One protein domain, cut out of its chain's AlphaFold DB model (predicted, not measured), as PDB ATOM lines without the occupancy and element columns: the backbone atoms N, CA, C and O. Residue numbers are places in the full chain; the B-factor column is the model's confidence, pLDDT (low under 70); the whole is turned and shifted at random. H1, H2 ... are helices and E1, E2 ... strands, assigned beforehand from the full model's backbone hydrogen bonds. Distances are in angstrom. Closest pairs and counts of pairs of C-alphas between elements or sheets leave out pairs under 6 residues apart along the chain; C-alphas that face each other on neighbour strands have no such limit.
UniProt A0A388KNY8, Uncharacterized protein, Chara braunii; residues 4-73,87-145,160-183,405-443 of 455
ATOM      1  N   ALA A   4      66.826  73.007  30.525       92.38
ATOM      2  CA  ALA A   4      67.920  73.395  29.651       92.38
ATOM      3  C   ALA A   4      69.183  73.695  30.469       92.38
ATOM      4  O   ALA A   4      69.109  74.333  31.520       92.38
ATOM      5  N   PHE A   5      70.337  73.294  29.944       93.31
ATOM      6  CA  PHE A   5      71.672  73.610  30.454       93.31
ATOM      7  C   PHE A   5      72.538  74.050  29.278       93.31
ATOM      8  O   PHE A   5      72.508  73.403  28.232       93.31
ATOM      9  N   TRP A   6      73.280  75.149  29.402       95.00
ATOM     10  CA  TRP A   6      74.064  75.655  28.276       95.00
ATOM     11  C   TRP A   6      75.293  76.455  28.689       95.00
ATOM     12  O   TRP A   6      75.380  76.979  29.795       95.00
ATOM     13  N   VAL A   7      76.249  76.560  27.770       93.69
ATOM     14  CA  VAL A   7      77.516  77.266  27.951       93.69
ATOM     15  C   VAL A   7      77.721  78.239  26.800       93.69
ATOM     16  O   VAL A   7      77.728  77.824  25.643       93.69
ATOM     17  N   ILE A   8      77.880  79.526  27.118       94.25
ATOM     18  CA  ILE A   8      78.089  80.621  26.155       94.25
ATOM     19  C   ILE A   8      79.545  81.076  26.234       94.25
ATOM     20  O   ILE A   8      80.001  81.406  27.327       94.25
ATOM     21  N   GLU A   9      80.243  81.129  25.094       89.12
ATOM     22  CA  GLU A   9      81.572  81.753  24.898       89.12
ATOM     23  C   GLU A   9      82.591  81.469  26.026       89.12
ATOM     24  O   GLU A   9      83.320  82.347  26.493       89.12
ATOM     25  N   ARG A  10      82.619  80.215  26.497       86.44
ATOM     26  CA  ARG A  10      83.516  79.744  27.568       86.44
ATOM     27  C   ARG A  10      84.407  78.567  27.186       86.44
ATOM     28  O   ARG A  10      85.383  78.372  27.892       86.44
ATOM     29  N   HIS A  11      84.097  77.847  26.108       84.50
ATOM     30  CA  HIS A  11      84.951  76.796  25.545       84.50
ATOM     31  C   HIS A  11      85.931  77.408  24.527       84.50
ATOM     32  O   HIS A  11      85.579  78.418  23.902       84.50
ATOM     33  N   PRO A  12      87.113  76.823  24.259       83.31
ATOM     34  CA  PRO A  12      88.014  77.282  23.203       83.31
ATOM     35  C   PRO A  12      87.359  77.197  21.819       83.31
ATOM     36  O   PRO A  12      87.392  78.178  21.077       83.31
ATOM     37  N   ILE A  13      86.690  76.079  21.517       86.88
ATOM     38  CA  ILE A  13      86.130  75.773  20.185       86.88
ATOM     39  C   ILE A  13      84.656  76.197  20.037       86.88
ATOM     40  O   ILE A  13      84.251  76.683  18.977       86.88
ATOM     41  N   TYR A  14      83.844  76.059  21.092       89.88
ATOM     42  CA  TYR A  14      82.393  76.276  21.027       89.88
ATOM     43  C   TYR A  14      81.990  77.672  21.510       89.88
ATOM     44  O   TYR A  14      82.340  78.096  22.612       89.88
ATOM     45  N   ARG A  15      81.188  78.357  20.688       93.06
ATOM     46  CA  ARG A  15      80.420  79.554  21.058       93.06
ATOM     47  C   ARG A  15      79.209  79.185  21.909       93.06
ATOM     48  O   ARG A  15      78.875  79.916  22.838       93.06
ATOM     49  N   LEU A  16      78.571  78.059  21.584       95.38
ATOM     50  CA  LEU A  16      77.459  77.489  22.338       95.38
ATOM     51  C   LEU A  16      77.618  75.971  22.473       95.38
ATOM     52  O   LEU A  16      77.853  75.283  21.481       95.38
ATOM     53  N   VAL A  17      77.390  75.466  23.681       94.19
ATOM     54  CA  VAL A  17      76.970  74.082  23.947       94.19
ATOM     55  C   VAL A  17      75.624  74.170  24.661       94.19
ATOM     56  O   VAL A  17      75.514  74.915  25.629       94.19
ATOM     57  N   LEU A  18      74.593  73.472  24.191       95.62
ATOM     58  CA  LEU A  18      73.235  73.490  24.745       95.62
ATOM     59  C   LEU A  18      72.699  72.063  24.840       95.62
ATOM     60  O   LEU A  18      72.624  71.369  23.833       95.62
ATOM     61  N   ALA A  19      72.255  71.661  26.025       92.62
ATOM     62  CA  ALA A  19      71.514  70.432  26.270       92.62
ATOM     63  C   ALA A  19      70.096  70.776  26.756       92.62
ATOM     64  O   ALA A  19      69.925  71.572  27.681       92.62
ATOM     65  N   PHE A  20      69.075  70.193  26.132       92.56
ATOM     66  CA  PHE A  20      67.663  70.495  26.370       92.56
ATOM     67  C   PHE A  20      66.831  69.209  26.416       92.56
ATOM     68  O   PHE A  20      66.811  68.446  25.453       92.56
ATOM     69  N   ASN A  21      66.083  68.989  27.499       86.62
ATOM     70  CA  ASN A  21      65.084  67.919  27.588       86.62
ATOM     71  C   ASN A  21      63.671  68.500  27.458       86.62
ATOM     72  O   ASN A  21      63.250  69.334  28.268       86.62
ATOM     73  N   ARG A  22      62.928  68.014  26.458       83.81
ATOM     74  CA  ARG A  22      61.501  68.261  26.252       83.81
ATOM     75  C   ARG A  22      60.658  67.157  26.904       83.81
ATOM     76  O   ARG A  22      60.275  66.184  26.253       83.81
ATOM     77  N   ASP A  23      60.296  67.372  28.166       70.25
ATOM     78  CA  ASP A  23      59.305  66.565  28.889       70.25
ATOM     79  C   ASP A  23      57.987  67.347  29.054       70.25
ATOM     80  O   ASP A  23      57.921  68.341  29.791       70.25
ATOM     81  N   GLU A  24      56.966  66.884  28.332       72.19
ATOM     82  CA  GLU A  24      55.647  67.482  28.059       72.19
ATOM     83  C   GLU A  24      54.601  66.346  27.975       72.19
ATOM     84  O   GLU A  24      54.972  65.171  27.940       72.19
ATOM     85  N   TYR A  25      53.299  66.655  27.968       67.12
ATOM     86  CA  TYR A  25      52.233  65.640  27.906       67.12
ATOM     87  C   TYR A  25      52.403  64.635  26.749       67.12
ATOM     88  O   TYR A  25      52.491  65.020  25.581       67.12
ATOM     89  N   TYR A  26      52.377  63.337  27.089       64.44
ATOM     90  CA  TYR A  26      52.515  62.211  26.153       64.44
ATOM     91  C   TYR A  26      51.491  62.219  25.010       64.44
ATOM     92  O   TYR A  26      51.747  61.608  23.982       64.44
ATOM     93  N   ASP A  27      50.340  62.873  25.158       69.62
ATOM     94  CA  ASP A  27      49.294  62.925  24.138       69.62
ATOM     95  C   ASP A  27      49.165  64.261  23.397       69.62
ATOM     96  O   ASP A  27      48.204  64.449  22.654       69.62
ATOM     97  N   ARG A  28      50.151  65.154  23.544       78.06
ATOM     98  CA  ARG A  28      50.294  66.368  22.733       78.06
ATOM     99  C   ARG A  28      51.128  66.058  21.479       78.06
ATOM    100  O   ARG A  28      52.359  66.032  21.596       78.06
ATOM    101  N   PRO A  29      50.523  65.835  20.297       83.12
ATOM    102  CA  PRO A  29      51.222  65.318  19.123       83.12
ATOM    103  C   PRO A  29      52.333  66.243  18.618       83.12
ATOM    104  O   PRO A  29      52.155  67.461  18.499       83.12
ATOM    105  N   THR A  30      53.481  65.658  18.270       86.69
ATOM    106  CA  THR A  30      54.639  66.391  17.737       86.69
ATOM    107  C   THR A  30      55.396  65.617  16.667       86.69
ATOM    108  O   THR A  30      55.289  64.403  16.572       86.69
ATOM    109  N   ARG A  31      56.225  66.325  15.893       88.69
ATOM    110  CA  ARG A  31      57.307  65.728  15.093       88.69
ATOM    111  C   ARG A  31      58.660  66.011  15.749       88.69
ATOM    112  O   ARG A  31      58.855  67.103  16.293       88.69
ATOM    113  N   CYS A  32      59.578  65.050  15.651       91.12
ATOM    114  CA  CYS A  32      60.998  65.187  15.995       91.12
ATOM    115  C   CYS A  32      61.686  66.294  15.167       91.12
ATOM    116  O   CYS A  32      61.073  66.892  14.273       91.12
ATOM    117  N   MET A  33      62.944  66.617  15.473       93.75
ATOM    118  CA  MET A  33      63.682  67.658  14.756       93.75
ATOM    119  C   MET A  33      63.842  67.314  13.272       93.75
ATOM    120  O   MET A  33      64.280  66.230  12.907       93.75
ATOM    121  N   HIS A  34      63.485  68.265  12.413       95.12
ATOM    122  CA  HIS A  34      63.661  68.202  10.962       95.12
ATOM    123  C   HIS A  34      63.771  69.624  10.401       95.12
ATOM    124  O   HIS A  34      63.362  70.585  11.063       95.12
ATOM    125  N   PHE A  35      64.299  69.771   9.183       96.69
ATOM    126  CA  PHE A  35      64.116  71.010   8.426       96.69
ATOM    127  C   PHE A  35      62.650  71.112   7.996       96.69
ATOM    128  O   PHE A  35      62.115  70.164   7.421       96.69
ATOM    129  N   TRP A  36      61.983  72.218   8.322       95.81
ATOM    130  CA  TRP A  36      60.537  72.344   8.115       95.81
ATOM    131  C   TRP A  36      60.167  72.522   6.640       95.81
ATOM    132  O   TRP A  36      60.773  73.314   5.928       95.81
ATOM    133  N   GLU A  37      59.119  71.825   6.200       93.38
ATOM    134  CA  GLU A  37      58.640  71.834   4.807       93.38
ATOM    135  C   GLU A  37      58.151  73.221   4.345       93.38
ATOM    136  O   GLU A  37      58.366  73.603   3.199       93.38
ATOM    137  N   ASP A  38      57.535  73.995   5.244       93.38
ATOM    138  CA  ASP A  38      57.043  75.361   5.010       93.38
ATOM    139  C   ASP A  38      58.081  76.458   5.315       93.38
ATOM    140  O   ASP A  38      57.952  77.577   4.827       93.38
ATOM    141  N   MET A  39      59.120  76.147   6.097       94.81
ATOM    142  CA  MET A  39      60.236  77.049   6.418       94.81
ATOM    143  C   MET A  39      61.582  76.289   6.402       94.81
ATOM    144  O   MET A  39      62.157  76.041   7.465       94.81
ATOM    145  N   PRO A  40      62.142  75.945   5.220       95.06
ATOM    146  CA  PRO A  40      63.331  75.075   5.104       95.06
ATOM    147  C   PRO A  40      64.641  75.645   5.679       95.06
ATOM    148  O   PRO A  40      65.667  74.959   5.733       95.06
ATOM    149  N   SER A  41      64.630  76.906   6.117       93.94
ATOM    150  CA  SER A  41      65.704  77.531   6.888       93.94
ATOM    151  C   SER A  41      65.718  77.114   8.363       93.94
ATOM    152  O   SER A  41      66.754  77.288   9.000       93.94
ATOM    153  N   ILE A  42      64.618  76.576   8.903       97.50
ATOM    154  CA  ILE A  42      64.433  76.237  10.321       97.50
ATOM    155  C   ILE A  42      64.626  74.733  10.534       97.50
ATOM    156  O   ILE A  42      63.893  73.929   9.961       97.50
ATOM    157  N   LEU A  43      65.560  74.365  11.416       98.00
ATOM    158  CA  LEU A  43      65.695  73.031  12.001       98.00
ATOM    159  C   LEU A  43      65.114  73.049  13.421       98.00
ATOM    160  O   LEU A  43      65.690  73.652  14.330       98.00
ATOM    161  N   ALA A  44      63.971  72.393  13.615       97.19
ATOM    162  CA  ALA A  44      63.289  72.342  14.908       97.19
ATOM    163  C   ALA A  44      62.357  71.126  15.018       97.19
ATOM    164  O   ALA A  44      61.834  70.641  14.013       97.19
ATOM    165  N   GLY A  45      62.083  70.672  16.243       93.56
ATOM    166  CA  GLY A  45      60.917  69.817  16.500       93.56
ATOM    167  C   GLY A  45      59.629  70.624  16.318       93.56
ATOM    168  O   GLY A  45      59.666  71.851  16.411       93.56
ATOM    169  N   ARG A  46      58.487  69.992  16.026       92.94
ATOM    170  CA  ARG A  46      57.249  70.718  15.676       92.94
ATOM    171  C   ARG A  46      56.051  70.279  16.507       92.94
ATOM    172  O   ARG A  46      55.727  69.098  16.553       92.94
ATOM    173  N   ASP A  47      55.372  71.249  17.109       90.88
ATOM    174  CA  ASP A  47      54.061  71.103  17.744       90.88
ATOM    175  C   ASP A  47      52.972  70.965  16.666       90.88
ATOM    176  O   ASP A  47      52.796  71.881  15.857       90.88
ATOM    177  N   LEU A  48      52.259  69.832  16.636       89.06
ATOM    178  CA  LEU A  48      51.196  69.581  15.654       89.06
ATOM    179  C   LEU A  48      49.824  70.130  16.080       89.06
ATOM    180  O   LEU A  48      48.956  70.288  15.226       89.06
ATOM    181  N   GLU A  49      49.620  70.481  17.354       87.00
ATOM    182  CA  GLU A  49      48.391  71.151  17.805       87.00
ATOM    183  C   GLU A  49      48.416  72.660  17.539       87.00
ATOM    184  O   GLU A  49      47.376  73.266  17.273       87.00
ATOM    185  N   LYS A  50      49.589  73.288  17.711       88.69
ATOM    186  CA  LYS A  50      49.754  74.754  17.730       88.69
ATOM    187  C   LYS A  50      50.751  75.297  16.701       88.69
ATOM    188  O   LYS A  50      50.952  76.509  16.655       88.69
ATOM    189  N   GLY A  51      51.385  74.445  15.891       90.50
ATOM    190  CA  GLY A  51      52.248  74.864  14.775       90.50
ATOM    191  C   GLY A  51      53.496  75.662  15.178       90.50
ATOM    192  O   GLY A  51      53.960  76.502  14.403       90.50
ATOM    193  N   GLY A  52      53.995  75.446  16.398       93.00
ATOM    194  CA  GLY A  52      55.177  76.097  16.976       93.00
ATOM    195  C   GLY A  52      56.262  75.093  17.375       93.00
ATOM    196  O   GLY A  52      56.262  73.954  16.910       93.00
ATOM    197  N   THR A  53      57.183  75.496  18.252       94.81
ATOM    198  CA  THR A  53      58.249  74.619  18.776       94.81
ATOM    199  C   THR A  53      58.661  74.965  20.217       94.81
ATOM    200  O   THR A  53      58.125  75.895  20.812       94.81
ATOM    201  N   TRP A  54      59.596  74.198  20.781       93.62
ATOM    202  CA  TRP A  54      60.207  74.358  22.109       93.62
ATOM    203  C   TRP A  54      61.713  74.672  22.051       93.62
ATOM    204  O   TRP A  54      62.236  75.299  22.971       93.62
ATOM    205  N   LEU A  55      62.389  74.260  20.973       96.81
ATOM    206  CA  LEU A  55      63.791  74.534  20.647       96.81
ATOM    207  C   LEU A  55      63.961  74.425  19.125       96.81
ATOM    208  O   LEU A  55      63.521  73.449  18.513       96.81
ATOM    209  N   GLY A  56      64.646  75.396  18.526       97.56
ATOM    210  CA  GLY A  56      65.086  75.316  17.138       97.56
ATOM    211  C   GLY A  56      66.240  76.260  16.815       97.56
ATOM    212  O   GLY A  56      66.556  77.174  17.580       97.56
ATOM    213  N   VAL A  57      66.849  76.033  15.654       98.38
ATOM    214  CA  VAL A  57      67.941  76.835  15.089       98.38
ATOM    215  C   VAL A  57      67.703  77.062  13.593       98.38
ATOM    216  O   VAL A  57      67.135  76.217  12.904       98.38
ATOM    217  N   SER A  58      68.117  78.219  13.084       97.44
ATOM    218  CA  SER A  58      68.005  78.597  11.671       97.44
ATOM    219  C   SER A  58      69.352  78.529  10.945       97.44
ATOM    220  O   SER A  58      70.412  78.715  11.545       97.44
ATOM    221  N   ARG A  59      69.318  78.358   9.618       95.44
ATOM    222  CA  ARG A  59      70.500  78.443   8.733       95.44
ATOM    223  C   ARG A  59      71.182  79.822   8.732       95.44
ATOM    224  O   ARG A  59      72.333  79.921   8.320       95.44
ATOM    225  N   SER A  60      70.507  80.863   9.219       94.56
ATOM    226  CA  SER A  60      71.057  82.206   9.458       94.56
ATOM    227  C   SER A  60      71.645  82.393  10.866       94.56
ATOM    228  O   SER A  60      71.945  83.516  11.255       94.56
ATOM    229  N   GLY A  61      71.773  81.330  11.668       96.19
ATOM    230  CA  GLY A  61      72.386  81.395  12.999       96.19
ATOM    231  C   GLY A  61      71.479  81.912  14.117       96.19
ATOM    232  O   GLY A  61      71.917  81.965  15.262       96.19
ATOM    233  N   ARG A  62      70.208  82.240  13.854       97.75
ATOM    234  CA  ARG A  62      69.239  82.523  14.928       97.75
ATOM    235  C   ARG A  62      68.894  81.215  15.643       97.75
ATOM    236  O   ARG A  62      68.558  80.244  14.967       97.75
ATOM    237  N   ILE A  63      68.964  81.190  16.972       98.50
ATOM    238  CA  ILE A  63      68.611  80.050  17.836       98.50
ATOM    239  C   ILE A  63      67.658  80.511  18.943       98.50
ATOM    240  O   ILE A  63      67.820  81.611  19.466       98.50
ATOM    241  N   ALA A  64      66.673  79.694  19.320       98.38
ATOM    242  CA  ALA A  64      65.824  79.997  20.471       98.38
ATOM    243  C   ALA A  64      65.203  78.750  21.110       98.38
ATOM    244  O   ALA A  64      64.893  77.772  20.426       98.38
ATOM    245  N   TRP A  65      65.004  78.814  22.428       97.31
ATOM    246  CA  TRP A  65      64.358  77.778  23.233       97.31
ATOM    247  C   TRP A  65      63.555  78.374  24.388       97.31
ATOM    248  O   TRP A  65      63.816  79.491  24.839       97.31
ATOM    249  N   LEU A  66      62.564  77.626  24.868       94.44
ATOM    250  CA  LEU A  66      61.690  78.051  25.959       94.44
ATOM    251  C   LEU A  66      61.471  76.934  26.971       94.44
ATOM    252  O   LEU A  66      61.499  75.753  26.630       94.44
ATOM    253  N   THR A  67      61.159  77.315  28.205       90.25
ATOM    254  CA  THR A  67      60.513  76.415  29.163       90.25
ATOM    255  C   THR A  67      59.229  77.057  29.683       90.25
ATOM    256  O   THR A  67      59.131  78.273  29.842       90.25
ATOM    257  N   ASN A  68      58.200  76.238  29.908       86.56
ATOM    258  CA  ASN A  68      56.957  76.699  30.528       86.56
ATOM    259  C   ASN A  68      57.264  77.098  31.980       86.56
ATOM    260  O   ASN A  68      57.875  76.297  32.689       86.56
ATOM    261  N   LEU A  69      56.831  78.273  32.440       80.75
ATOM    262  CA  LEU A  69      56.938  78.603  33.864       80.75
ATOM    263  C   LEU A  69      55.822  77.930  34.670       80.75
ATOM    264  O   LEU A  69      54.728  77.668  34.166       80.75
ATOM    265  N   GLY A  70      56.142  77.604  35.919       63.12
ATOM    266  CA  GLY A  70      55.359  76.742  36.799       63.12
ATOM    267  C   GLY A  70      54.089  77.350  37.398       63.12
ATOM    268  O   GLY A  70      53.936  77.314  38.615       63.12
ATOM    269  N   THR A  71      53.136  77.805  36.579       43.66
ATOM    270  CA  THR A  71      51.726  77.839  37.000       43.66
ATOM    271  C   THR A  71      50.905  76.839  36.177       43.66
ATOM    272  O   THR A  71      50.942  76.862  34.942       43.66
ATOM    273  N   PRO A  72      50.131  75.936  36.810       38.62
ATOM    274  CA  PRO A  72      48.995  75.348  36.130       38.62
ATOM    275  C   PRO A  72      47.966  76.469  35.990       38.62
ATOM    276  O   PRO A  72      47.265  76.783  36.951       38.62
ATOM    277  N   THR A  73      47.886  77.098  34.814       37.97
ATOM    278  CA  THR A  73      46.792  78.027  34.512       37.97
ATOM    279  C   THR A  73      45.482  77.301  34.829       37.97
ATOM    280  O   THR A  73      45.215  76.282  34.178       37.97
ATOM    281  N   LEU A  87      47.894  83.051  23.165       84.44
ATOM    282  CA  LEU A  87      48.752  82.725  22.035       84.44
ATOM    283  C   LEU A  87      49.713  81.582  22.398       84.44
ATOM    284  O   LEU A  87      50.100  81.382  23.554       84.44
ATOM    285  N   SER A  88      50.124  80.810  21.390       89.62
ATOM    286  CA  SER A  88      51.059  79.702  21.595       89.62
ATOM    287  C   SER A  88      52.450  80.228  21.948       89.62
ATOM    288  O   SER A  88      53.089  80.876  21.121       89.62
ATOM    289  N   ARG A  89      52.970  79.865  23.130       91.38
ATOM    290  CA  ARG A  89      54.374  80.109  23.520       91.38
ATOM    291  C   ARG A  89      55.358  79.655  22.432       91.38
ATOM    292  O   ARG A  89      56.326  80.348  22.143       91.38
ATOM    293  N   GLY A  90      55.076  78.533  21.766       93.06
ATOM    294  CA  GLY A  90      55.923  78.000  20.696       93.06
ATOM    295  C   GLY A  90      55.910  78.802  19.389       93.06
ATOM    296  O   GLY A  90      56.738  78.537  18.517       93.06
ATOM    297  N   ALA A  91      55.011  79.781  19.243       94.00
ATOM    298  CA  ALA A  91      55.064  80.749  18.150       94.00
ATOM    299  C   ALA A  91      56.181  81.789  18.360       94.00
ATOM    300  O   ALA A  91      56.748  82.239  17.371       94.00
ATOM    301  N   LEU A  92      56.562  82.091  19.611       95.69
ATOM    302  CA  LEU A  92      57.645  83.033  19.937       95.69
ATOM    303  C   LEU A  92      58.992  82.576  19.368       95.69
ATOM    304  O   LEU A  92      59.741  83.374  18.809       95.69
ATOM    305  N   ILE A  93      59.294  81.279  19.480       97.44
ATOM    306  CA  ILE A  93      60.498  80.703  18.870       97.44
ATOM    307  C   ILE A  93      60.377  80.739  17.348       97.44
ATOM    308  O   ILE A  93      61.318  81.140  16.679       97.44
ATOM    309  N   ARG A  94      59.220  80.372  16.783       96.56
ATOM    310  CA  ARG A  94      59.005  80.378  15.328       96.56
ATOM    311  C   ARG A  94      59.203  81.769  14.713       96.56
ATOM    312  O   ARG A  94      59.880  81.889  13.699       96.56
ATOM    313  N   GLU A  95      58.653  82.806  15.339       96.69
ATOM    314  CA  GLU A  95      58.833  84.208  14.942       96.69
ATOM    315  C   GLU A  95      60.313  84.619  15.015       96.69
ATOM    316  O   GLU A  95      60.850  85.203  14.070       96.69
ATOM    317  N   PHE A  96      61.017  84.233  16.085       98.19
ATOM    318  CA  PHE A  96      62.453  84.479  16.203       98.19
ATOM    319  C   PHE A  96      63.306  83.676  15.201       98.19
ATOM    320  O   PHE A  96      64.323  84.167  14.728       98.19
ATOM    321  N   LEU A  97      62.925  82.462  14.815       97.75
ATOM    322  CA  LEU A  97      63.698  81.687  13.838       97.75
ATOM    323  C   LEU A  97      63.445  82.129  12.386       97.75
ATOM    324  O   LEU A  97      64.303  81.895  11.539       97.75
ATOM    325  N   ALA A  98      62.316  82.793  12.111       95.88
ATOM    326  CA  ALA A  98      61.965  83.314  10.787       95.88
ATOM    327  C   ALA A  98      62.375  84.786  10.544       95.88
ATOM    328  O   ALA A  98      62.632  85.158   9.402       95.88
ATOM    329  N   GLY A  99      62.411  85.633  11.581       94.88
ATOM    330  CA  GLY A  99      62.759  87.061  11.453       94.88
ATOM    331  C   GLY A  99      64.267  87.359  11.342       94.88
ATOM    332  O   GLY A  99      65.090  86.451  11.264       94.88
ATOM    333  N   ASN A 100      64.639  88.645  11.421       93.94
ATOM    334  CA  ASN A 100      66.019  89.138  11.239       93.94
ATOM    335  C   ASN A 100      66.539  90.135  12.311       93.94
ATOM    336  O   ASN A 100      67.662  90.618  12.199       93.94
ATOM    337  N   GLU A 101      65.755  90.464  13.345       95.19
ATOM    338  CA  GLU A 101      66.151  91.401  14.420       95.19
ATOM    339  C   GLU A 101      67.396  90.940  15.223       95.19
ATOM    340  O   GLU A 101      67.773  89.766  15.208       95.19
ATOM    341  N   SER A 102      68.004  91.815  16.034       96.81
ATOM    342  CA  SER A 102      68.916  91.338  17.091       96.81
ATOM    343  C   SER A 102      68.129  90.664  18.233       96.81
ATOM    344  O   SER A 102      66.966  91.027  18.460       96.81
ATOM    345  N   PRO A 103      68.731  89.721  18.990       97.69
ATOM    346  CA  PRO A 103      68.114  89.082  20.159       97.69
ATOM    347  C   PRO A 103      67.447  90.083  21.115       97.69
ATOM    348  O   PRO A 103      66.276  89.940  21.464       97.69
ATOM    349  N   MET A 104      68.151  91.164  21.461       97.56
ATOM    350  CA  MET A 104      67.643  92.176  22.391       97.56
ATOM    351  C   MET A 104      66.614  93.135  21.779       97.56
ATOM    352  O   MET A 104      65.794  93.675  22.522       97.56
ATOM    353  N   ASN A 105      66.615  93.358  20.457       97.75
ATOM    354  CA  ASN A 105      65.535  94.104  19.800       97.75
ATOM    355  C   ASN A 105      64.232  93.302  19.845       97.75
ATOM    356  O   ASN A 105      63.221  93.828  20.315       97.75
ATOM    357  N   TYR A 106      64.298  92.020  19.476       97.94
ATOM    358  CA  TYR A 106      63.153  91.116  19.509       97.94
ATOM    359  C   TYR A 106      62.520  91.037  20.906       97.94
ATOM    360  O   TYR A 106      61.318  91.252  21.055       97.94
ATOM    361  N   LEU A 107      63.325  90.816  21.953       96.88
ATOM    362  CA  LEU A 107      62.803  90.740  23.322       96.88
ATOM    363  C   LEU A 107      62.232  92.071  23.832       96.88
ATOM    364  O   LEU A 107      61.238  92.058  24.556       96.88
ATOM    365  N   ARG A 108      62.799  93.223  23.445       95.69
ATOM    366  CA  ARG A 108      62.222  94.540  23.781       95.69
ATOM    367  C   ARG A 108      60.883  94.781  23.080       95.69
ATOM    368  O   ARG A 108      59.947  95.260  23.724       95.69
ATOM    369  N   ARG A 109      60.759  94.405  21.803       95.44
ATOM    370  CA  ARG A 109      59.492  94.463  21.055       95.44
ATOM    371  C   ARG A 109      58.438  93.545  21.677       95.44
ATOM    372  O   ARG A 109      57.340  94.004  21.978       95.44
ATOM    373  N   LEU A 110      58.791  92.288  21.940       93.44
ATOM    374  CA  LEU A 110      57.919  91.303  22.582       93.44
ATOM    375  C   LEU A 110      57.461  91.761  23.976       93.44
ATOM    376  O   LEU A 110      56.276  91.678  24.292       93.44
ATOM    377  N   SER A 111      58.375  92.310  24.781       91.38
ATOM    378  CA  SER A 111      58.037  92.861  26.095       91.38
ATOM    379  C   SER A 111      57.068  94.041  25.995       91.38
ATOM    380  O   SER A 111      56.130  94.108  26.783       91.38
ATOM    381  N   SER A 112      57.237  94.924  25.006       89.81
ATOM    382  CA  SER A 112      56.326  96.058  24.785       89.81
ATOM    383  C   SER A 112      54.919  95.600  24.384       89.81
ATOM    384  O   SER A 112      53.945  96.117  24.919       89.81
ATOM    385  N   LEU A 113      54.803  94.597  23.503       88.56
ATOM    386  CA  LEU A 113      53.516  94.039  23.059       88.56
ATOM    387  C   LEU A 113      52.745  93.347  24.197       88.56
ATOM    388  O   LEU A 113      51.529  93.491  24.304       88.56
ATOM    389  N   ILE A 114      53.446  92.620  25.072       86.44
ATOM    390  CA  ILE A 114      52.828  91.969  26.238       86.44
ATOM    391  C   ILE A 114      52.411  93.015  27.281       86.44
ATOM    392  O   ILE A 114      51.279  92.983  27.758       86.44
ATOM    393  N   SER A 115      53.279  93.980  27.606       84.06
ATOM    394  CA  SER A 115      52.959  95.042  28.573       84.06
ATOM    395  C   SER A 115      51.916  96.049  28.067       84.06
ATOM    396  O   SER A 115      51.232  96.661  28.884       84.06
ATOM    397  N   GLY A 116      51.761  96.207  26.748       82.88
ATOM    398  CA  GLY A 116      50.674  96.973  26.126       82.88
ATOM    399  C   GLY A 116      49.325  96.242  26.109       82.88
ATOM    400  O   GLY A 116      48.283  96.883  25.989       82.88
ATOM    401  N   GLY A 117      49.328  94.913  26.276       79.38
ATOM    402  CA  GLY A 117      48.138  94.061  26.186       79.38
ATOM    403  C   GLY A 117      47.783  93.601  24.766       79.38
ATOM    404  O   GLY A 117      46.785  92.902  24.599       79.38
ATOM    405  N   ASP A 118      48.599  93.939  23.761       78.38
ATOM    406  CA  ASP A 118      48.417  93.530  22.359       78.38
ATOM    407  C   ASP A 118      48.631  92.019  22.149       78.38
ATOM    408  O   ASP A 118      48.125  91.431  21.193       78.38
ATOM    409  N   ALA A 119      49.383  91.375  23.047       80.12
ATOM    410  CA  ALA A 119      49.652  89.940  23.024       80.12
ATOM    411  C   ALA A 119      49.588  89.330  24.434       80.12
ATOM    412  O   ALA A 119      50.083  89.904  25.401       80.12
ATOM    413  N   SER A 120      49.026  88.123  24.547       82.56
ATOM    414  CA  SER A 120      48.930  87.386  25.811       82.56
ATOM    415  C   SER A 120      49.315  85.920  25.623       82.56
ATOM    416  O   SER A 120      48.863  85.264  24.683       82.56
ATOM    417  N   TYR A 121      50.152  85.412  26.526       84.88
ATOM    418  CA  TYR A 121      50.703  84.056  26.536       84.88
ATOM    419  C   TYR A 121      50.576  83.483  27.953       84.88
ATOM    420  O   TYR A 121      50.541  84.240  28.920       84.88
ATOM    421  N   GLY A 122      50.550  82.156  28.094       83.12
ATOM    422  CA  GLY A 122      50.798  81.529  29.400       83.12
ATOM    423  C   GLY A 122      52.269  81.667  29.804       83.12
ATOM    424  O   GLY A 122      53.126  81.776  28.927       83.12
ATOM    425  N   ASP A 123      52.566  81.615  31.103       85.62
ATOM    426  CA  ASP A 123      53.883  81.971  31.659       85.62
ATOM    427  C   ASP A 123      55.059  81.198  31.020       85.62
ATOM    428  O   ASP A 123      54.971  79.986  30.775       85.62
ATOM    429  N   PHE A 124      56.178  81.876  30.744       90.19
ATOM    430  CA  PHE A 124      57.340  81.293  30.057       90.19
ATOM    431  C   PHE A 124      58.690  81.858  30.514       90.19
ATOM    432  O   PHE A 124      58.789  83.031  30.863       90.19
ATOM    433  N   ASN A 125      59.735  81.037  30.395       93.06
ATOM    434  CA  ASN A 125      61.110  81.475  30.163       93.06
ATOM    435  C   ASN A 125      61.395  81.376  28.661       93.06
ATOM    436  O   ASN A 125      61.061  80.359  28.050       93.06
ATOM    437  N   LEU A 126      62.048  82.374  28.073       96.19
ATOM    438  CA  LEU A 126      62.471  82.382  26.673       96.19
ATOM    439  C   LEU A 126      63.930  82.830  26.584       96.19
ATOM    440  O   LEU A 126      64.277  83.909  27.065       96.19
ATOM    441  N   VAL A 127      64.761  82.032  25.913       98.12
ATOM    442  CA  VAL A 127      66.107  82.426  25.484       98.12
ATOM    443  C   VAL A 127      66.132  82.502  23.960       98.12
ATOM    444  O   VAL A 127      65.628  81.615  23.270       98.12
ATOM    445  N   VAL A 128      66.729  83.570  23.440       98.50
ATOM    446  CA  VAL A 128      66.941  83.820  22.009       98.50
ATOM    447  C   VAL A 128      68.399  84.217  21.773       98.50
ATOM    448  O   VAL A 128      69.018  84.834  22.637       98.50
ATOM    449  N   GLY A 129      68.967  83.896  20.613       97.88
ATOM    450  CA  GLY A 129      70.368  84.201  20.326       97.88
ATOM    451  C   GLY A 129      70.741  84.225  18.849       97.88
ATOM    452  O   GLY A 129      70.014  83.730  17.989       97.88
ATOM    453  N   ASP A 130      71.896  84.820  18.576       97.25
ATOM    454  CA  ASP A 130      72.536  84.939  17.269       97.25
ATOM    455  C   ASP A 130      73.921  84.273  17.337       97.25
ATOM    456  O   ASP A 130      74.866  84.803  17.926       97.25
ATOM    457  N   LEU A 131      74.034  83.085  16.741       95.75
ATOM    458  CA  LEU A 131      75.248  82.265  16.703       95.75
ATOM    459  C   LEU A 131      76.359  82.860  15.822       95.75
ATOM    460  O   LEU A 131      77.518  82.469  15.958       95.75
ATOM    461  N   CYS A 132      76.041  83.806  14.936       92.88
ATOM    462  CA  CYS A 132      77.046  84.513  14.146       92.88
ATOM    463  C   CYS A 132      77.687  85.653  14.954       92.88
ATOM    464  O   CYS A 132      78.873  85.920  14.771       92.88
ATOM    465  N   LYS A 133      76.938  86.289  15.867       91.50
ATOM    466  CA  LYS A 133      77.424  87.394  16.719       91.50
ATOM    467  C   LYS A 133      77.852  86.987  18.135       91.50
ATOM    468  O   LYS A 133      78.578  87.738  18.777       91.50
ATOM    469  N   GLY A 134      77.389  85.844  18.646       92.12
ATOM    470  CA  GLY A 134      77.534  85.483  20.065       92.12
ATOM    471  C   GLY A 134      76.588  86.254  20.999       92.12
ATOM    472  O   GLY A 134      76.781  86.254  22.213       92.12
ATOM    473  N   GLU A 135      75.564  86.916  20.454       95.44
ATOM    474  CA  GLU A 135      74.564  87.650  21.234       95.44
ATOM    475  C   GLU A 135      73.479  86.694  21.749       95.44
ATOM    476  O   GLU A 135      72.875  85.967  20.964       95.44
ATOM    477  N   PHE A 136      73.170  86.742  23.046       97.88
ATOM    478  CA  PHE A 136      72.083  85.971  23.657       97.88
ATOM    479  C   PHE A 136      71.246  86.862  24.580       97.88
ATOM    480  O   PHE A 136      71.785  87.643  25.362       97.88
ATOM    481  N   GLY A 137      69.926  86.732  24.509       97.50
ATOM    482  CA  GLY A 137      68.970  87.462  25.335       97.50
ATOM    483  C   GLY A 137      67.991  86.518  26.027       97.50
ATOM    484  O   GLY A 137      67.619  85.481  25.477       97.50
ATOM    485  N   TYR A 138      67.552  86.904  27.220       96.94
ATOM    486  CA  TYR A 138      66.581  86.196  28.046       96.94
ATOM    487  C   TYR A 138      65.405  87.108  28.426       96.94
ATOM    488  O   TYR A 138      65.582  88.297  28.708       96.94
ATOM    489  N   LEU A 139      64.199  86.539  28.433       94.69
ATOM    490  CA  LEU A 139      62.961  87.171  28.888       94.69
ATOM    491  C   LEU A 139      62.105  86.134  29.619       94.69
ATOM    492  O   LEU A 139      61.984  84.999  29.159       94.69
ATOM    493  N   ALA A 140      61.464  86.543  30.713       90.81
ATOM    494  CA  ALA A 140      60.540  85.692  31.448       90.81
ATOM    495  C   ALA A 140      59.298  86.432  31.951       90.81
ATOM    496  O   ALA A 140      59.347  87.618  32.300       90.81
ATOM    497  N   SER A 141      58.198  85.686  32.032       82.88
ATOM    498  CA  SER A 141      57.005  86.052  32.795       82.88
ATOM    499  C   SER A 141      57.335  86.105  34.287       82.88
ATOM    500  O   SER A 141      57.851  85.142  34.849       82.88
ATOM    501  N   GLN A 142      57.022  87.212  34.956       64.31
ATOM    502  CA  GLN A 142      57.001  87.243  36.413       64.31
ATOM    503  C   GLN A 142      55.723  86.573  36.912       64.31
ATOM    504  O   GLN A 142      54.624  86.902  36.470       64.31
ATOM    505  N   VAL A 143      55.863  85.703  37.910       48.25
ATOM    506  CA  VAL A 143      54.759  85.390  38.819       48.25
ATOM    507  C   VAL A 143      54.703  86.526  39.852       48.25
ATOM    508  O   VAL A 143      55.686  86.707  40.579       48.25
ATOM    509  N   PRO A 144      53.611  87.312  39.950       42.84
ATOM    510  CA  PRO A 144      53.566  88.449  40.866       42.84
ATOM    511  C   PRO A 144      53.679  88.001  42.326       42.84
ATOM    512  O   PRO A 144      52.800  87.306  42.846       42.84
ATOM    513  N   LYS A 145      54.731  88.450  43.025       38.31
ATOM    514  CA  LYS A 145      55.047  88.052  44.416       38.31
ATOM    515  C   LYS A 145      53.970  88.409  45.457       38.31
ATOM    516  O   LYS A 145      54.109  88.052  46.617       38.31
ATOM    517  N   ILE A 160      47.308  89.434  33.994       44.50
ATOM    518  CA  ILE A 160      48.361  90.430  33.788       44.50
ATOM    519  C   ILE A 160      49.700  89.716  33.986       44.50
ATOM    520  O   ILE A 160      50.116  89.468  35.118       44.50
ATOM    521  N   VAL A 161      50.343  89.369  32.872       52.72
ATOM    522  CA  VAL A 161      51.728  88.896  32.849       52.72
ATOM    523  C   VAL A 161      52.627  90.111  33.048       52.72
ATOM    524  O   VAL A 161      52.933  90.850  32.113       52.72
ATOM    525  N   GLU A 162      53.034  90.333  34.292       57.97
ATOM    526  CA  GLU A 162      54.172  91.193  34.593       57.97
ATOM    527  C   GLU A 162      55.440  90.541  33.996       57.97
ATOM    528  O   GLU A 162      55.541  89.316  33.934       57.97
ATOM    529  N   LEU A 163      56.395  91.324  33.492       63.84
ATOM    530  CA  LEU A 163      57.581  90.803  32.796       63.84
ATOM    531  C   LEU A 163      58.864  91.192  33.518       63.84
ATOM    532  O   LEU A 163      58.967  92.286  34.071       63.84
ATOM    533  N   GLN A 164      59.861  90.307  33.500       72.12
ATOM    534  CA  GLN A 164      61.231  90.724  33.782       72.12
ATOM    535  C   GLN A 164      61.740  91.557  32.603       72.12
ATOM    536  O   GLN A 164      61.405  91.279  31.452       72.12
ATOM    537  N   GLY A 165      62.561  92.573  32.871       80.69
ATOM    538  CA  GLY A 165      63.192  93.342  31.800       80.69
ATOM    539  C   GLY A 165      64.042  92.428  30.900       80.69
ATOM    540  O   GLY A 165      64.804  91.617  31.439       80.69
ATOM    541  N   PRO A 166      63.955  92.544  29.558       91.69
ATOM    542  CA  PRO A 166      64.836  91.829  28.640       91.69
ATOM    543  C   PRO A 166      66.299  91.933  29.072       91.69
ATOM    544  O   PRO A 166      66.840  93.033  29.196       91.69
ATOM    545  N   THR A 167      66.928  90.787  29.311       93.75
ATOM    546  CA  THR A 167      68.256  90.684  29.926       93.75
ATOM    547  C   THR A 167      69.243  90.071  28.940       93.75
ATOM    548  O   THR A 167      68.994  89.002  28.393       93.75
ATOM    549  N   GLN A 168      70.380  90.731  28.719       96.12
ATOM    550  CA  GLN A 168      71.483  90.163  27.939       96.12
ATOM    551  C   GLN A 168      72.142  89.032  28.744       96.12
ATOM    552  O   GLN A 168      72.564  89.249  29.879       96.12
ATOM    553  N   LEU A 169      72.281  87.849  28.148       95.56
ATOM    554  CA  LEU A 169      73.099  86.775  28.706       95.56
ATOM    555  C   LEU A 169      74.560  86.970  28.279       95.56
ATOM    556  O   LEU A 169      74.856  87.187  27.102       95.56
ATOM    557  N   GLY A 170      75.468  86.903  29.253       93.19
ATOM    558  CA  GLY A 170      76.914  86.950  29.034       93.19
ATOM    559  C   GLY A 170      77.569  85.561  28.988       93.19
ATOM    560  O   GLY A 170      76.902  84.551  29.247       93.19
ATOM    561  N   PRO A 171      78.886  85.498  28.708       94.44
ATOM    562  CA  PRO A 171      79.650  84.256  28.745       94.44
ATOM    563  C   PRO A 171      79.572  83.574  30.115       94.44
ATOM    564  O   PRO A 171      79.737  84.221  31.150       94.44
ATOM    565  N   GLY A 172      79.333  82.264  30.140       92.12
ATOM    566  CA  GLY A 172      79.118  81.523  31.386       92.12
ATOM    567  C   GLY A 172      78.501  80.143  31.181       92.12
ATOM    568  O   GLY A 172      78.165  79.770  30.058       92.12
ATOM    569  N   ILE A 173      78.352  79.405  32.286       91.88
ATOM    570  CA  ILE A 173      77.585  78.153  32.366       91.88
ATOM    571  C   ILE A 173      76.237  78.477  33.014       91.88
ATOM    572  O   ILE A 173      76.182  79.004  34.126       91.88
ATOM    573  N   HIS A 174      75.164  78.148  32.310       94.06
ATOM    574  CA  HIS A 174      73.792  78.567  32.567       94.06
ATOM    575  C   HIS A 174      72.854  77.354  32.636       94.06
ATOM    576  O   HIS A 174      73.171  76.272  32.139       94.06
ATOM    577  N   GLY A 175      71.680  77.530  33.239       91.06
ATOM    578  CA  GLY A 175      70.638  76.505  33.255       91.06
ATOM    579  C   GLY A 175      69.302  77.038  33.769       91.06
ATOM    580  O   GLY A 175      69.281  77.997  34.542       91.06
ATOM    581  N   MET A 176      68.201  76.424  33.327       89.94
ATOM    582  CA  MET A 176      66.831  76.734  33.762       89.94
ATOM    583  C   MET A 176      65.904  75.519  33.591       89.94
ATOM    584  O   MET A 176      65.956  74.823  32.575       89.94
ATOM    585  N   GLY A 177      65.048  75.267  34.576       85.56
ATOM    586  CA  GLY A 177      63.973  74.279  34.560       85.56
ATOM    587  C   GLY A 177      62.630  74.915  34.210       85.56
ATOM    588  O   GLY A 177      62.488  75.539  33.160       85.56
ATOM    589  N   ASN A 178      61.635  74.753  35.082       85.38
ATOM    590  CA  ASN A 178      60.296  75.355  34.964       85.38
ATOM    591  C   ASN A 178      60.091  76.538  35.938       85.38
ATOM    592  O   ASN A 178      58.983  77.048  36.103       85.38
ATOM    593  N   GLU A 179      61.178  76.963  36.567       82.31
ATOM    594  CA  GLU A 179      61.357  78.123  37.429       82.31
ATOM    595  C   GLU A 179      62.113  79.247  36.694       82.31
ATOM    596  O   GLU A 179      62.705  79.021  35.638       82.31
ATOM    597  N   VAL A 180      62.066  80.473  37.220       84.88
ATOM    598  CA  VAL A 180      62.722  81.644  36.608       84.88
ATOM    599  C   VAL A 180      64.245  81.473  36.661       84.88
ATOM    600  O   VAL A 180      64.793  81.062  37.684       84.88
ATOM    601  N   MET A 181      64.949  81.802  35.576       85.00
ATOM    602  CA  MET A 181      66.412  81.696  35.521       85.00
ATOM    603  C   MET A 181      67.066  82.523  36.641       85.00
ATOM    604  O   MET A 181      66.769  83.705  36.813       85.00
ATOM    605  N   GLY A 182      67.970  81.895  37.396       80.38
ATOM    606  CA  GLY A 182      68.608  82.495  38.573       80.38
ATOM    607  C   GLY A 182      67.918  82.187  39.908       80.38
ATOM    608  O   GLY A 182      68.492  82.490  40.952       80.38
ATOM    609  N   THR A 183      66.748  81.538  39.909       80.00
ATOM    610  CA  THR A 183      66.229  80.860  41.106       80.00
ATOM    611  C   THR A 183      67.207  79.762  41.541       80.00
ATOM    612  O   THR A 183      67.706  78.999  40.712       80.00
ATOM    613  N   PHE A 405      51.076  60.574  19.326       54.34
ATOM    614  CA  PHE A 405      51.753  60.819  20.603       54.34
ATOM    615  C   PHE A 405      52.752  61.986  20.553       54.34
ATOM    616  O   PHE A 405      53.169  62.477  19.503       54.34
ATOM    617  N   GLY A 406      53.096  62.481  21.739       57.00
ATOM    618  CA  GLY A 406      54.066  63.536  21.968       57.00
ATOM    619  C   GLY A 406      55.470  62.974  22.147       57.00
ATOM    620  O   GLY A 406      55.753  62.243  23.092       57.00
ATOM    621  N   THR A 407      56.371  63.395  21.268       58.28
ATOM    622  CA  THR A 407      57.794  63.049  21.270       58.28
ATOM    623  C   THR A 407      58.462  63.525  22.567       58.28
ATOM    624  O   THR A 407      58.667  64.729  22.754       58.28
ATOM    625  N   ARG A 408      58.848  62.602  23.459       70.81
ATOM    626  CA  ARG A 408      59.898  62.880  24.458       70.81
ATOM    627  C   ARG A 408      61.224  62.990  23.711       70.81
ATOM    628  O   ARG A 408      61.522  62.128  22.887       70.81
ATOM    629  N   SER A 409      61.970  64.067  23.949       80.19
ATOM    630  CA  SER A 409      63.129  64.443  23.130       80.19
ATOM    631  C   SER A 409      64.224  65.086  23.987       80.19
ATOM    632  O   SER A 409      63.989  66.094  24.659       80.19
ATOM    633  N   CYS A 410      65.411  64.482  23.968       87.38
ATOM    634  CA  CYS A 410      66.638  64.978  24.582       87.38
ATOM    635  C   CYS A 410      67.567  65.454  23.462       87.38
ATOM    636  O   CYS A 410      68.043  64.653  22.656       87.38
ATOM    637  N   ILE A 411      67.788  66.763  23.394       92.06
ATOM    638  CA  ILE A 411      68.493  67.441  22.306       92.06
ATOM    639  C   ILE A 411      69.804  68.003  22.845       92.06
ATOM    640  O   ILE A 411      69.807  68.682  23.873       92.06
ATOM    641  N   VAL A 412      70.901  67.775  22.128       93.25
ATOM    642  CA  VAL A 412      72.178  68.459  22.345       93.25
ATOM    643  C   VAL A 412      72.563  69.183  21.060       93.25
ATOM    644  O   VAL A 412      72.597  68.589  19.985       93.25
ATOM    645  N   LEU A 413      72.827  70.480  21.169       95.44
ATOM    646  CA  LEU A 413      73.206  71.364  20.074       95.44
ATOM    647  C   LEU A 413      74.529  72.041  20.422       95.44
ATOM    648  O   LEU A 413      74.667  72.630  21.495       95.44
ATOM    649  N   THR A 414      75.480  72.010  19.496       95.25
ATOM    650  CA  THR A 414      76.728  72.775  19.589       95.25
ATOM    651  C   THR A 414      76.854  73.737  18.417       95.25
ATOM    652  O   THR A 414      76.342  73.490  17.325       95.25
ATOM    653  N   ALA A 415      77.532  74.858  18.649       95.31
ATOM    654  CA  ALA A 415      77.933  75.796  17.612       95.31
ATOM    655  C   ALA A 415      79.402  76.173  17.821       95.31
ATOM    656  O   ALA A 415      79.754  76.737  18.865       95.31
ATOM    657  N   THR A 416      80.265  75.864  16.854       92.69
ATOM    658  CA  THR A 416      81.665  76.312  16.879       92.69
ATOM    659  C   THR A 416      81.745  77.820  16.648       92.69
ATOM    660  O   THR A 416      80.828  78.435  16.095       92.69
ATOM    661  N   LYS A 417      82.850  78.446  17.063       89.81
ATOM    662  CA  LYS A 417      83.069  79.885  16.831       89.81
ATOM    663  C   LYS A 417      83.134  80.237  15.341       89.81
ATOM    664  O   LYS A 417      82.693  81.329  14.974       89.81
ATOM    665  N   ASP A 418      83.570  79.281  14.519       90.25
ATOM    666  CA  ASP A 418      83.630  79.352  13.053       90.25
ATOM    667  C   ASP A 418      82.269  79.120  12.362       90.25
ATOM    668  O   ASP A 418      82.171  79.219  11.140       90.25
ATOM    669  N   GLY A 419      81.203  78.835  13.121       91.00
ATOM    670  CA  GLY A 419      79.839  78.733  12.598       91.00
ATOM    671  C   GLY A 419      79.402  77.335  12.151       91.00
ATOM    672  O   GLY A 419      78.384  77.219  11.475       91.00
ATOM    673  N   VAL A 420      80.098  76.260  12.528       94.88
ATOM    674  CA  VAL A 420      79.576  74.895  12.334       94.88
ATOM    675  C   VAL A 420      78.583  74.589  13.451       94.88
ATOM    676  O   VAL A 420      78.951  74.589  14.625       94.88
ATOM    677  N   VAL A 421      77.329  74.316  13.091       96.25
ATOM    678  CA  VAL A 421      76.283  73.858  14.012       96.25
ATOM    679  C   VAL A 421      76.135  72.348  13.879       96.25
ATOM    680  O   VAL A 421      75.917  71.840  12.778       96.25
ATOM    681  N   GLN A 422      76.218  71.634  15.000       95.56
ATOM    682  CA  GLN A 422      75.836  70.226  15.101       95.56
ATOM    683  C   GLN A 422      74.604  70.098  16.006       95.56
ATOM    684  O   GLN A 422      74.470  70.820  16.994       95.56
ATOM    685  N   VAL A 423      73.705  69.168  15.684       95.56
ATOM    686  CA  VAL A 423      72.542  68.830  16.514       95.56
ATOM    687  C   VAL A 423      72.404  67.317  16.601       95.56
ATOM    688  O   VAL A 423      72.374  66.635  15.578       95.56
ATOM    689  N   TYR A 424      72.271  66.806  17.817       93.12
ATOM    690  CA  TYR A 424      71.896  65.435  18.131       93.12
ATOM    691  C   TYR A 424      70.560  65.447  18.878       93.12
ATOM    692  O   TYR A 424      70.372  66.229  19.807       93.12
ATOM    693  N   GLU A 425      69.630  64.581  18.486       91.62
ATOM    694  CA  GLU A 425      68.359  64.379  19.181       91.62
ATOM    695  C   GLU A 425      68.166  62.889  19.458       91.62
ATOM    696  O   GLU A 425      68.084  62.095  18.521       91.62
ATOM    697  N   LYS A 426      68.018  62.522  20.732       86.69
ATOM    698  CA  LYS A 426      67.549  61.208  21.181       86.69
ATOM    699  C   LYS A 426      66.073  61.326  21.554       86.69
ATOM    700  O   LYS A 426      65.728  62.077  22.466       86.69
ATOM    701  N   TYR A 427      65.199  60.620  20.845       84.44
ATOM    702  CA  TYR A 427      63.748  60.783  20.962       84.44
ATOM    703  C   TYR A 427      62.989  59.459  20.951       84.44
ATOM    704  O   TYR A 427      63.493  58.457  20.454       84.44
ATOM    705  N   ARG A 428      61.765  59.463  21.485       78.38
ATOM    706  CA  ARG A 428      60.835  58.328  21.411       78.38
ATOM    707  C   ARG A 428      59.820  58.564  20.286       78.38
ATOM    708  O   ARG A 428      59.217  59.639  20.247       78.38
ATOM    709  N   ASP A 429      59.670  57.607  19.372       74.75
ATOM    710  CA  ASP A 429      58.705  57.677  18.262       74.75
ATOM    711  C   ASP A 429      57.296  57.185  18.658       74.75
ATOM    712  O   ASP A 429      57.066  56.782  19.800       74.75
ATOM    713  N   ASP A 430      56.332  57.242  17.729       70.88
ATOM    714  CA  ASP A 430      54.937  56.846  17.986       70.88
ATOM    715  C   ASP A 430      54.753  55.343  18.281       70.88
ATOM    716  O   ASP A 430      53.719  54.950  18.819       70.88
ATOM    717  N   LEU A 431      55.742  54.499  17.952       72.31
ATOM    718  CA  LEU A 431      55.755  53.073  18.303       72.31
ATOM    719  C   LEU A 431      56.337  52.834  19.705       72.31
ATOM    720  O   LEU A 431      56.361  51.702  20.184       72.31
ATOM    721  N   GLY A 432      56.811  53.890  20.372       70.56
ATOM    722  CA  GLY A 432      57.490  53.799  21.655       70.56
ATOM    723  C   GLY A 432      58.961  53.390  21.542       70.56
ATOM    724  O   GLY A 432      59.585  53.154  22.581       70.56
ATOM    725  N   GLU A 433      59.537  53.330  20.339       75.75
ATOM    726  CA  GLU A 433      60.944  52.984  20.135       75.75
ATOM    727  C   GLU A 433      61.840  54.222  20.306       75.75
ATOM    728  O   GLU A 433      61.490  55.334  19.904       75.75
ATOM    729  N   TRP A 434      63.029  54.042  20.890       79.94
ATOM    730  CA  TRP A 434      64.043  55.098  20.923       79.94
ATOM    731  C   TRP A 434      64.738  55.221  19.563       79.94
ATOM    732  O   TRP A 434      65.154  54.229  18.958       79.94
ATOM    733  N   LYS A 435      64.859  56.461  19.089       86.19
ATOM    734  CA  LYS A 435      65.442  56.877  17.814       86.19
ATOM    735  C   LYS A 435      66.432  58.013  18.031       86.19
ATOM    736  O   LYS A 435      66.414  58.700  19.053       86.19
ATOM    737  N   HIS A 436      67.295  58.206  17.039       88.75
ATOM    738  CA  HIS A 436      68.381  59.175  17.077       88.75
ATOM    739  C   HIS A 436      68.415  59.943  15.752       88.75
ATOM    740  O   HIS A 436      68.523  59.323  14.695       88.75
ATOM    741  N   ASN A 437      68.340  61.272  15.802       90.94
ATOM    742  CA  ASN A 437      68.613  62.143  14.658       90.94
ATOM    743  C   ASN A 437      69.977  62.825  14.854       90.94
ATOM    744  O   ASN A 437      70.352  63.176  15.975       90.94
ATOM    745  N   ARG A 438      70.698  63.066  13.754       93.56
ATOM    746  CA  ARG A 438      71.900  63.911  13.714       93.56
ATOM    747  C   ARG A 438      71.798  64.894  12.551       93.56
ATOM    748  O   ARG A 438      71.424  64.503  11.450       93.56
ATOM    749  N   PHE A 439      72.185  66.141  12.787       95.62
ATOM    750  CA  PHE A 439      72.272  67.194  11.776       95.62
ATOM    751  C   PHE A 439      73.598  67.941  11.915       95.62
ATOM    752  O   PHE A 439      74.077  68.160  13.026       95.62
ATOM    753  N   SER A 440      74.171  68.374  10.793       95.19
ATOM    754  CA  SER A 440      75.325  69.275  10.768       95.19
ATOM    755  C   SER A 440      75.190  70.250   9.601       95.19
ATOM    756  O   SER A 440      74.775  69.851   8.511       95.19
ATOM    757  N   PHE A 441      75.467  71.534   9.834       95.44
ATOM    758  CA  PHE A 441      75.454  72.575   8.803       95.44
ATOM    759  C   PHE A 441      76.248  73.815   9.235       95.44
ATOM    760  O   PHE A 441      76.366  74.119  10.419       95.44
ATOM    761  N   GLU A 442      76.754  74.568   8.262       95.00
ATOM    762  CA  GLU A 442      77.350  75.887   8.492       95.00
ATOM    763  C   GLU A 442      76.256  76.958   8.622       95.00
ATOM    764  O   GLU A 442      75.398  77.083   7.743       95.00
ATOM    765  N   VAL A 443      76.324  77.779   9.672       91.75
ATOM    766  CA  VAL A 443      75.656  79.086   9.725       91.75
ATOM    767  C   VAL A 443      76.638  80.153   9.265       91.75
ATOM    768  O   VAL A 443      77.686  80.370   9.872       91.75
TER     769      VAL A 443
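Overview. This is residues 4 to 73, 87 to 145, 160 to 183 and 405 to 443 of the 455 residues of an uncharacterized protein of Chara braunii (UniProt A0A388KNY8). Two twisted antiparallel sheets lie partly face to face as a sandwich, and helices H1 and H2 cover the face of the larger sheet that is turned away from the smaller one. The larger sheet runs E3, E4, E5, E6, E7, E8, E9 and is the middle slab, with E6 nearest the centre of the whole; the smaller runs E10, E1, E2, E11, E12, E13. The printed part has 192 residues, with six strands, then two helices, then seven more strands along the chain; the class is mixed, helices and strands. It is compact, with a radius of gyration of the C-alphas of 15.8 A, and rounded, spanning 41 by 40 by 32 A.

Along the chain. Begin with the larger sheet. Find C-alpha 30 at (54.639, 66.391, 17.737), where E3 starts and runs to residue 35; E4 is residues 42 to 47, E5 residues 55 to 58, and E6 residues 62 to 68, 20.7 A long. Farther along, E7 is residues 124 to 130, 20.2 A long, E8 is residues 135 to 142, 23.2 A long, and E9 is residues 167 to 169. Look between E6 and E7 for H1, residues 89 to 98, 15.2 A, and H2, residues 103 to 116, 20.1 A. The smaller sheet starts with E1, residues 4 to 8, from C-alpha 4 at (67.920, 73.395, 29.651), and E2, residues 14 to 22, 23.0 A. E10 is residues 172 to 176, E11 residues 409 to 416, 22.9 A, and E12 residues 420 to 428, 26.6 A. E13, residues 434 to 442, runs 27.6 A to C-alpha 442 at (77.350, 75.887, 8.492).

Arrangement. In the larger sheet E3 and E9 are the edge strands, and E3, E4, E5 and E6 form a meander, each strand the antiparallel neighbour of the one before. Look at N 63 and O 129, 2.9 A apart, for E6 beside E7, and at N 128 and O 137, also 2.9 A, for the hairpin of E7 and E8. E9 stands at 135 degrees to E8, with N 138 and O 167 2.8 A apart. H1 and H2 are on the same face of this sheet, two layers, helices over one face. H1, at a height over the sheet of 6.7 A, runs along the strands over E5 and, only just, over E6 with 3 of its C-alphas; the closest C-alphas of H1 and E6 are those of Ile 93 and Ala 64, 5.6 A. H2, at a height of 10.2 A, runs along the strands over E8, at 2 degrees to it on the local plane. The helices are close but not clearly touching, C-alphas 96 and 106 being 7.4 A apart, at a steep tilt of 41 degrees, opposite ways. In H2 every O i to N i+4 pair is within hydrogen-bond range; in H1 4 of 6 are. The smaller sheet has E10 and E13 at its edges, and E11, E12 and E13 are a second meander. N 18 and O 413 are 2.8 A apart between E2 and E11, and N 6 and O 174 are 3.0 A apart between E1 and E10. The two sheets make a sandwich, two sheets face to face, with strands at 29 degrees; C-alphas 32 and 427, the closest of E3 and E12, are 7.2 A apart.

Size, cuts and confidence. The C-alphas farthest apart, of Gly 116 and Glu 433, are 45.6 A apart. Three cuts leave out residues 74 to 86, 146 to 159 and 184 to 404, with C-alpha gaps of 13.5, 12.8 and 32.1 A. Of the links printed whole, none is long. The model's mean pLDDT over the printed part is 87.2; look for values under 70 at residues 25 to 27, 70 to 73, 142 to 145, 160 to 163 and 405 to 407.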